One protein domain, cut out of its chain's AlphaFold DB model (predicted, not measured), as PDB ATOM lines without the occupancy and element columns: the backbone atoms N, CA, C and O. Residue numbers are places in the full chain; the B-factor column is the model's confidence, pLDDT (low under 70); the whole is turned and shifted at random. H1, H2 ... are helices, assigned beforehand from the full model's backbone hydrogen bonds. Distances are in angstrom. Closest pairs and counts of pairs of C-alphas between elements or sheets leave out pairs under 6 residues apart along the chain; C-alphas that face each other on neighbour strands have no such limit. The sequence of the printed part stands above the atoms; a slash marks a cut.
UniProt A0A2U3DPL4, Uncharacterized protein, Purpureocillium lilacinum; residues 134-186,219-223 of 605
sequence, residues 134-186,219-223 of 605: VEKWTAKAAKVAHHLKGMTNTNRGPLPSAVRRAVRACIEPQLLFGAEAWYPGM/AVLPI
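Overview. This is residues 134 to 186 and 219 to 223 of the 605 residues of an uncharacterized protein of Purpureocillium lilacinum (UniProt A0A2U3DPL4). A long, loose helical hairpin: H1 makes one leg, and H2 followed by short H3 makes the other, folding back beside it in a row. The link of residues 151 to 159 turns at one end of the rod, and H4 lies at the other end, past the first residues of H1. The separate piece, residues 219 to 223, lies at the end with the turn. The printed part has 58 residues with four named helices, H1, H2, H3 and H4 in chain order, and no named strand; the class is all helix. It is loose, with a radius of gyration of the C-alphas of 13.3 A, and its C-alphas span 42 by 18 by 18 A.

Along the chain. H1, the longest helix, runs over residues 134 to 150 and measures 23.7 A from first to last C-alpha, from C-alpha 134 at (-65.179, 28.205, -21.234) to C-alpha 150 at (-87.370, 20.048, -22.555). H2 is residues 160 to 170, 15.0 A long. H3 is residues 172 to 176, 6.1 A long. H4 is residues 179 to 182, 5.5 A long, ending with C-alpha 182 at (-58.326, 30.100, -15.181).

Arrangement. H1 and H2 touch and form a helical hairpin. Their lines stand at a shallow tilt of 27 degrees, and they run opposite ways. H1 touches H2 with residues 141 to 148 alone; the closest C-alphas, those of Leu 148 and Val 163, are 7.2 A apart. H1 touches H3 with residues 134 to 141 alone; the closest C-alphas, those of Trp 137 and Leu 175, are 5.7 A apart. H2 and H3 meet only through their link, and so do H3 and H4. H4 is apart from H1 and from H2. In H1, H2 and H3 every O i to N i+4 pair is within hydrogen-bond range, while H4, with four residues, is too short for such a pair; its one O i to N i+3 pair is within range.

Size, cuts and confidence. The outline is a rod, and the two C-alphas farthest apart, those of Asn 155 and Pro 184, are 42.9 A apart. Residues 187 to 218 are cut out and not printed, and C-alphas 186 and 219 across the cut are 27.7 A apart. The link from H1 to H2 is short, with 9 residues; those from H2 to H3 and from H3 to H4 are tight. The mean pLDDT of the printed part is 70.9, and 27 residues are under 70: residues 151 to 169, 184 to 186 and 219 to 223.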
ATOM      1  N   VAL A 134     -63.877  27.778 -21.755       87.69
ATOM      2  CA  VAL A 134     -65.179  28.205 -21.234       87.69
ATOM      3  C   VAL A 134     -66.263  28.045 -22.294       87.69
ATOM      4  O   VAL A 134     -67.364  27.602 -21.978       87.69
ATOM      5  N   GLU A 135     -65.973  28.339 -23.562       90.50
ATOM      6  CA  GLU A 135     -66.897  28.116 -24.676       90.50
ATOM      7  C   GLU A 135     -67.339  26.660 -24.804       90.50
ATOM      8  O   GLU A 135     -68.541  26.384 -24.844       90.50
ATOM      9  N   LYS A 136     -66.383  25.726 -24.856       90.25
ATOM     10  CA  LYS A 136     -66.671  24.305 -25.069       90.25
ATOM     11  C   LYS A 136     -67.448  23.707 -23.903       90.25
ATOM     12  O   LYS A 136     -68.460  23.038 -24.127       90.25
ATOM     13  N   TRP A 137     -67.032  23.993 -22.671       89.44
ATOM     14  CA  TRP A 137     -67.715  23.498 -21.477       89.44
ATOM     15  C   TRP A 137     -69.082  24.153 -21.268       89.44
ATOM     16  O   TRP A 137     -70.057  23.451 -20.996       89.44
ATOM     17  N   THR A 138     -69.217  25.455 -21.543       85.44
ATOM     18  CA  THR A 138     -70.524  26.135 -21.546       85.44
ATOM     19  C   THR A 138     -71.463  25.539 -22.587       85.44
ATOM     20  O   THR A 138     -72.634  25.309 -22.290       85.44
ATOM     21  N   ALA A 139     -70.982  25.263 -23.802       87.44
ATOM     22  CA  ALA A 139     -71.793  24.655 -24.852       87.44
ATOM     23  C   ALA A 139     -72.232  23.229 -24.481       87.44
ATOM     24  O   ALA A 139     -73.389  22.867 -24.702       87.44
ATOM     25  N   LYS A 140     -71.337  22.432 -23.884       84.44
ATOM     26  CA  LYS A 140     -71.647  21.079 -23.404       84.44
ATOM     27  C   LYS A 140     -72.716  21.111 -22.309       84.44
ATOM     28  O   LYS A 140     -73.753  20.465 -22.454       84.44
ATOM     29  N   ALA A 141     -72.524  21.952 -21.296       80.44
ATOM     30  CA  ALA A 141     -73.489  22.154 -20.224       80.44
ATOM     31  C   ALA A 141     -74.836  22.685 -20.743       80.44
ATOM     32  O   ALA A 141     -75.893  22.245 -20.294       80.44
ATOM     33  N   ALA A 142     -74.818  23.586 -21.731       82.38
ATOM     34  CA  ALA A 142     -76.033  24.132 -22.325       82.38
ATOM     35  C   ALA A 142     -76.873  23.047 -23.012       82.38
ATOM     36  O   ALA A 142     -78.096  23.073 -22.886       82.38
ATOM     37  N   LYS A 143     -76.253  22.068 -23.691       81.56
ATOM     38  CA  LYS A 143     -76.979  20.924 -24.279       81.56
ATOM     39  C   LYS A 143     -77.753  20.149 -23.209       81.56
ATOM     40  O   LYS A 143     -78.943  19.892 -23.385       81.56
ATOM     41  N   VAL A 144     -77.107  19.854 -22.078       76.62
ATOM     42  CA  VAL A 144     -77.737  19.169 -20.936       76.62
ATOM     43  C   VAL A 144     -78.848  20.034 -20.329       76.62
ATOM     44  O   VAL A 144     -79.956  19.552 -20.108       76.62
ATOM     45  N   ALA A 145     -78.603  21.333 -20.142       75.69
ATOM     46  CA  ALA A 145     -79.598  22.279 -19.636       75.69
ATOM     47  C   ALA A 145     -80.840  22.370 -20.535       75.69
ATOM     48  O   ALA A 145     -81.966  22.409 -20.038       75.69
ATOM     49  N   HIS A 146     -80.654  22.388 -21.857       81.00
ATOM     50  CA  HIS A 146     -81.747  22.387 -22.825       81.00
ATOM     51  C   HIS A 146     -82.545  21.085 -22.793       81.00
ATOM     52  O   HIS A 146     -83.771  21.141 -22.861       81.00
ATOM     53  N   HIS A 147     -81.876  19.943 -22.632       77.81
ATOM     54  CA  HIS A 147     -82.539  18.652 -22.485       77.81
ATOM     55  C   HIS A 147     -83.389  18.595 -21.206       77.81
ATOM     56  O   HIS A 147     -84.583  18.311 -21.281       77.81
ATOM     57  N   LEU A 148     -82.823  18.979 -20.052       74.44
ATOM     58  CA  LEU A 148     -83.569  19.059 -18.790       74.44
ATOM     59  C   LEU A 148     -84.770  19.997 -18.900       74.44
ATOM     60  O   LEU A 148     -85.861  19.661 -18.456       74.44
ATOM     61  N   LYS A 149     -84.591  21.158 -19.536       73.56
ATOM     62  CA  LYS A 149     -85.679  22.111 -19.778       73.56
ATOM     63  C   LYS A 149     -86.767  21.543 -20.696       73.56
ATOM     64  O   LYS A 149     -87.927  21.896 -20.534       73.56
ATOM     65  N   GLY A 150     -86.409  20.708 -21.669       73.56
ATOM     66  CA  GLY A 150     -87.370  20.048 -22.555       73.56
ATOM     67  C   GLY A 150     -88.249  19.025 -21.831       73.56
ATOM     68  O   GLY A 150     -89.400  18.837 -22.207       73.56
ATOM     69  N   MET A 151     -87.733  18.410 -20.763       67.69
ATOM     70  CA  MET A 151     -88.463  17.439 -19.941       67.69
ATOM     71  C   MET A 151     -89.371  18.078 -18.882       67.69
ATOM     72  O   MET A 151     -90.108  17.364 -18.199       67.69
ATOM     73  N   THR A 152     -89.319  19.401 -18.709       64.00
ATOM     74  CA  THR A 152     -90.060  20.097 -17.656       64.00
ATOM     75  C   THR A 152     -91.123  21.027 -18.234       64.00
ATOM     76  O   THR A 152     -90.849  21.919 -19.036       64.00
ATOM     77  N   ASN A 153     -92.375  20.832 -17.815       61.88
ATOM     78  CA  ASN A 153     -93.501  21.694 -18.167       61.88
ATOM     79  C   ASN A 153     -94.344  22.021 -16.918       61.88
ATOM     80  O   ASN A 153     -94.189  21.398 -15.871       61.88
ATOM     81  N   THR A 154     -95.245  23.002 -17.016       57.38
ATOM     82  CA  THR A 154     -96.158  23.421 -15.937       57.38
ATOM     83  C   THR A 154     -97.147  22.332 -15.530       57.38
ATOM     84  O   THR A 154     -97.606  22.337 -14.395       57.38
ATOM     85  N   ASN A 155     -97.471  21.409 -16.442       50.34
ATOM     86  CA  ASN A 155     -98.547  20.428 -16.248       50.34
ATOM     87  C   ASN A 155     -98.036  18.979 -16.133       50.34
ATOM     88  O   ASN A 155     -98.787  18.107 -15.707       50.34
ATOM     89  N   ARG A 156     -96.802  18.697 -16.575       53.97
ATOM     90  CA  ARG A 156     -96.182  17.357 -16.609       53.97
ATOM     91  C   ARG A 156     -94.660  17.490 -16.502       53.97
ATOM     92  O   ARG A 156     -94.093  18.417 -17.080       53.97
ATOM     93  N   GLY A 157     -94.010  16.554 -15.817       61.66
ATOM     94  CA  GLY A 157     -92.550  16.466 -15.727       61.66
ATOM     95  C   GLY A 157     -92.053  16.025 -14.343       61.66
ATOM     96  O   GLY A 157     -92.861  15.861 -13.428       61.66
ATOM     97  N   PRO A 158     -90.733  15.826 -14.180       61.12
ATOM     98  CA  PRO A 158     -90.132  15.459 -12.899       61.12
ATOM     99  C   PRO A 158     -90.302  16.556 -11.841       61.12
ATOM    100  O   PRO A 158     -90.365  17.744 -12.163       61.12
ATOM    101  N   LEU A 159     -90.308  16.167 -10.561       62.38
ATOM    102  CA  LEU A 159     -90.361  17.113  -9.442       62.38
ATOM    103  C   LEU A 159     -89.218  18.148  -9.537       62.38
ATOM    104  O   LEU A 159     -88.074  17.761  -9.799       62.38
ATOM    105  N   PRO A 160     -89.456  19.442  -9.239       60.09
ATOM    106  CA  PRO A 160     -88.417  20.479  -9.259       60.09
ATOM    107  C   PRO A 160     -87.173  20.130  -8.438       60.09
ATOM    108  O   PRO A 160     -86.058  20.490  -8.809       60.09
ATOM    109  N   SER A 161     -87.351  19.406  -7.330       55.94
ATOM    110  CA  SER A 161     -86.259  18.903  -6.494       55.94
ATOM    111  C   SER A 161     -85.373  17.895  -7.233       55.94
ATOM    112  O   SER A 161     -84.151  17.980  -7.125       55.94
ATOM    113  N   ALA A 162     -85.961  16.998  -8.028       60.47
ATOM    114  CA  ALA A 162     -85.240  16.037  -8.859       60.47
ATOM    115  C   ALA A 162     -84.503  16.733 -10.013       60.47
ATOM    116  O   ALA A 162     -83.330  16.456 -10.249       60.47
ATOM    117  N   VAL A 163     -85.141  17.712 -10.662       61.47
ATOM    118  CA  VAL A 163     -84.497  18.517 -11.716       61.47
ATOM    119  C   VAL A 163     -83.342  19.337 -11.139       61.47
ATOM    120  O   VAL A 163     -82.273  19.399 -11.737       61.47
ATOM    121  N   ARG A 164     -83.502  19.916  -9.942       68.06
ATOM    122  CA  ARG A 164     -82.426  20.631  -9.240       68.06
ATOM    123  C   ARG A 164     -81.243  19.716  -8.923       68.06
ATOM    124  O   ARG A 164     -80.106  20.150  -9.081       68.06
ATOM    125  N   ARG A 165     -81.493  18.469  -8.503       62.22
ATOM    126  CA  ARG A 165     -80.428  17.466  -8.320       62.22
ATOM    127  C   ARG A 165     -79.720  17.164  -9.639       62.22
ATOM    128  O   ARG A 165     -78.500  17.219  -9.673       62.22
ATOM    129  N   ALA A 166     -80.460  16.958 -10.727       65.69
ATOM    130  CA  ALA A 166     -79.873  16.729 -12.048       65.69
ATOM    131  C   ALA A 166     -79.022  17.920 -12.535       65.69
ATOM    132  O   ALA A 166     -77.951  17.728 -13.101       65.69
ATOM    133  N   VAL A 167     -79.448  19.161 -12.268       67.56
ATOM    134  CA  VAL A 167     -78.642  20.359 -12.562       67.56
ATOM    135  C   VAL A 167     -77.328  20.347 -11.769       67.56
ATOM    136  O   VAL A 167     -76.267  20.528 -12.366       67.56
ATOM    137  N   ARG A 168     -77.382  20.090 -10.455       69.19
ATOM    138  CA  ARG A 168     -76.192  20.033  -9.583       69.19
ATOM    139  C   ARG A 168     -75.247  18.881  -9.916       69.19
ATOM    140  O   ARG A 168     -74.045  19.041  -9.809       69.19
ATOM    141  N   ALA A 169     -75.777  17.736 -10.335       63.34
ATOM    142  CA  ALA A 169     -74.971  16.558 -10.644       63.34
ATOM    143  C   ALA A 169     -74.375  16.599 -12.062       63.34
ATOM    144  O   ALA A 169     -73.288  16.080 -12.291       63.34
ATOM    145  N   CYS A 170     -75.076  17.195 -13.032       71.19
ATOM    146  CA  CYS A 170     -74.715  17.043 -14.446       71.19
ATOM    147  C   CYS A 170     -74.305  18.343 -15.145       71.19
ATOM    148  O   CYS A 170     -73.585  18.280 -16.139       71.19
ATOM    149  N   ILE A 171     -74.772  19.510 -14.690       74.25
ATOM    150  CA  ILE A 171     -74.524  20.800 -15.361       74.25
ATOM    151  C   ILE A 171     -73.460  21.597 -14.616       74.25
ATOM    152  O   ILE A 171     -72.554  22.136 -15.247       74.25
ATOM    153  N   GLU A 172     -73.549  21.656 -13.288       72.31
ATOM    154  CA  GLU A 172     -72.618  22.414 -12.447       72.31
ATOM    155  C   GLU A 172     -71.168  21.897 -12.544       72.31
ATOM    156  O   GLU A 172     -70.299  22.710 -12.865       72.31
ATOM    157  N   PRO A 173     -70.881  20.580 -12.455       73.31
ATOM    158  CA  PRO A 173     -69.514  20.075 -12.593       73.31
ATOM    159  C   PRO A 173     -68.946  20.305 -13.996       73.31
ATOM    160  O   PRO A 173     -67.754  20.529 -14.153       73.31
ATOM    161  N   GLN A 174     -69.795  20.296 -15.031       79.25
ATOM    162  CA  GLN A 174     -69.363  20.570 -16.403       79.25
ATOM    163  C   GLN A 174     -69.049  22.047 -16.634       79.25
ATOM    164  O   GLN A 174     -68.130  22.351 -17.382       79.25
ATOM    165  N   LEU A 175     -69.822  22.959 -16.037       77.06
ATOM    166  CA  LEU A 175     -69.574  24.397 -16.142       77.06
ATOM    167  C   LEU A 175     -68.320  24.813 -15.376       77.06
ATOM    168  O   LEU A 175     -67.596  25.685 -15.846       77.06
ATOM    169  N   LEU A 176     -68.096  24.212 -14.209       79.88
ATOM    170  CA  LEU A 176     -67.000  24.566 -13.308       79.88
ATOM    171  C   LEU A 176     -65.726  23.750 -13.545       79.88
ATOM    172  O   LEU A 176     -64.728  23.999 -12.877       79.88
ATOM    173  N   PHE A 177     -65.742  22.802 -14.486       81.50
ATOM    174  CA  PHE A 177     -64.579  21.982 -14.799       81.50
ATOM    175  C   PHE A 177     -63.377  22.870 -15.140       81.50
ATOM    176  O   PHE A 177     -63.457  23.677 -16.063       81.50
ATOM    177  N   GLY A 178     -62.272  22.717 -14.408       75.62
ATOM    178  CA  GLY A 178     -61.042  23.458 -14.661       75.62
ATOM    179  C   GLY A 178     -61.058  24.922 -14.231       75.62
ATOM    180  O   GLY A 178     -60.139  25.652 -14.601       75.62
ATOM    181  N   ALA A 179     -62.076  25.389 -13.497       79.75
ATOM    182  CA  ALA A 179     -62.177  26.781 -13.046       79.75
ATOM    183  C   ALA A 179     -60.954  27.231 -12.233       79.75
ATOM    184  O   ALA A 179     -60.509  28.370 -12.367       79.75
ATOM    185  N   GLU A 180     -60.359  26.326 -11.461       75.19
ATOM    186  CA  GLU A 180     -59.123  26.522 -10.706       75.19
ATOM    187  C   GLU A 180     -57.922  26.915 -11.580       75.19
ATOM    188  O   GLU A 180     -57.019  27.607 -11.110       75.19
ATOM    189  N   ALA A 181     -57.919  26.530 -12.860       72.25
ATOM    190  CA  ALA A 181     -56.831  26.839 -13.782       72.25
ATOM    191  C   ALA A 181     -56.907  28.268 -14.346       72.25
ATOM    192  O   ALA A 181     -55.881  28.828 -14.735       72.25
ATOM    193  N   TRP A 182     -58.103  28.867 -14.412       76.12
ATOM    194  CA  TRP A 182     -58.326  30.100 -15.181       76.12
ATOM    195  C   TRP A 182     -59.085  31.211 -14.452       76.12
ATOM    196  O   TRP A 182     -59.079  32.351 -14.925       76.12
ATOM    197  N   TYR A 183     -59.724  30.931 -13.314       76.12
ATOM    198  CA  TYR A 183     -60.497  31.909 -12.553       76.12
ATOM    199  C   TYR A 183     -59.721  32.421 -11.324       76.12
ATOM    200  O   TYR A 183     -59.737  31.787 -10.273       76.12
ATOM    201  N   PRO A 184     -59.080  33.606 -11.393       66.12
ATOM    202  CA  PRO A 184     -58.321  34.171 -10.274       66.12
ATOM    203  C   PRO A 184     -59.191  34.885  -9.223       66.12
ATOM    204  O   PRO A 184     -58.643  35.509  -8.322       66.12
ATOM    205  N   GLY A 185     -60.524  34.865  -9.355       65.75
ATOM    206  CA  GLY A 185     -61.440  35.673  -8.541       65.75
ATOM    207  C   GLY A 185     -61.962  36.940  -9.236       65.75
ATOM    208  O   GLY A 185     -61.682  37.210 -10.411       65.75
ATOM    209  N   MET A 186     -62.779  37.715  -8.511       63.47
ATOM    210  CA  MET A 186     -63.391  38.965  -9.001       63.47
ATOM    211  C   MET A 186     -62.380  40.111  -9.129       63.47
ATOM    212  O   MET A 186     -62.499  40.940 -10.037       63.47
ATOM    213  N   ALA A 219     -85.203  25.399 -16.116       64.88
ATOM    214  CA  ALA A 219     -85.638  24.005 -16.085       64.88
ATOM    215  C   ALA A 219     -86.177  23.601 -14.702       64.88
ATOM    216  O   ALA A 219     -87.106  22.804 -14.638       64.88
ATOM    217  N   VAL A 220     -85.636  24.175 -13.618       65.00
ATOM    218  CA  VAL A 220     -86.069  23.928 -12.227       65.00
ATOM    219  C   VAL A 220     -87.353  24.687 -11.869       65.00
ATOM    220  O   VAL A 220     -88.165  24.187 -11.094       65.00
ATOM    221  N   LEU A 221     -87.572  25.874 -12.449       60.88
ATOM    222  CA  LEU A 221     -88.697  26.767 -12.125       60.88
ATOM    223  C   LEU A 221     -89.877  26.826 -13.141       60.88
ATOM    224  O   LEU A 221     -90.443  27.910 -13.301       60.88
ATOM    225  N   PRO A 222     -90.329  25.750 -13.827       53.25
ATOM    226  CA  PRO A 222     -91.458  25.851 -14.763       53.25
ATOM    227  C   PRO A 222     -92.774  26.284 -14.097       53.25
ATOM    228  O   PRO A 222     -93.615  26.883 -14.759       53.25
ATOM    229  N   ILE A 223     -92.942  26.000 -12.800       44.62
ATOM    230  CA  ILE A 223     -94.212  26.049 -12.051       44.62
ATOM    231  C   ILE A 223     -94.778  27.474 -11.855       44.62
ATOM    232  O   ILE A 223     -95.968  27.636 -11.617       44.62
TER     233      ILE A 223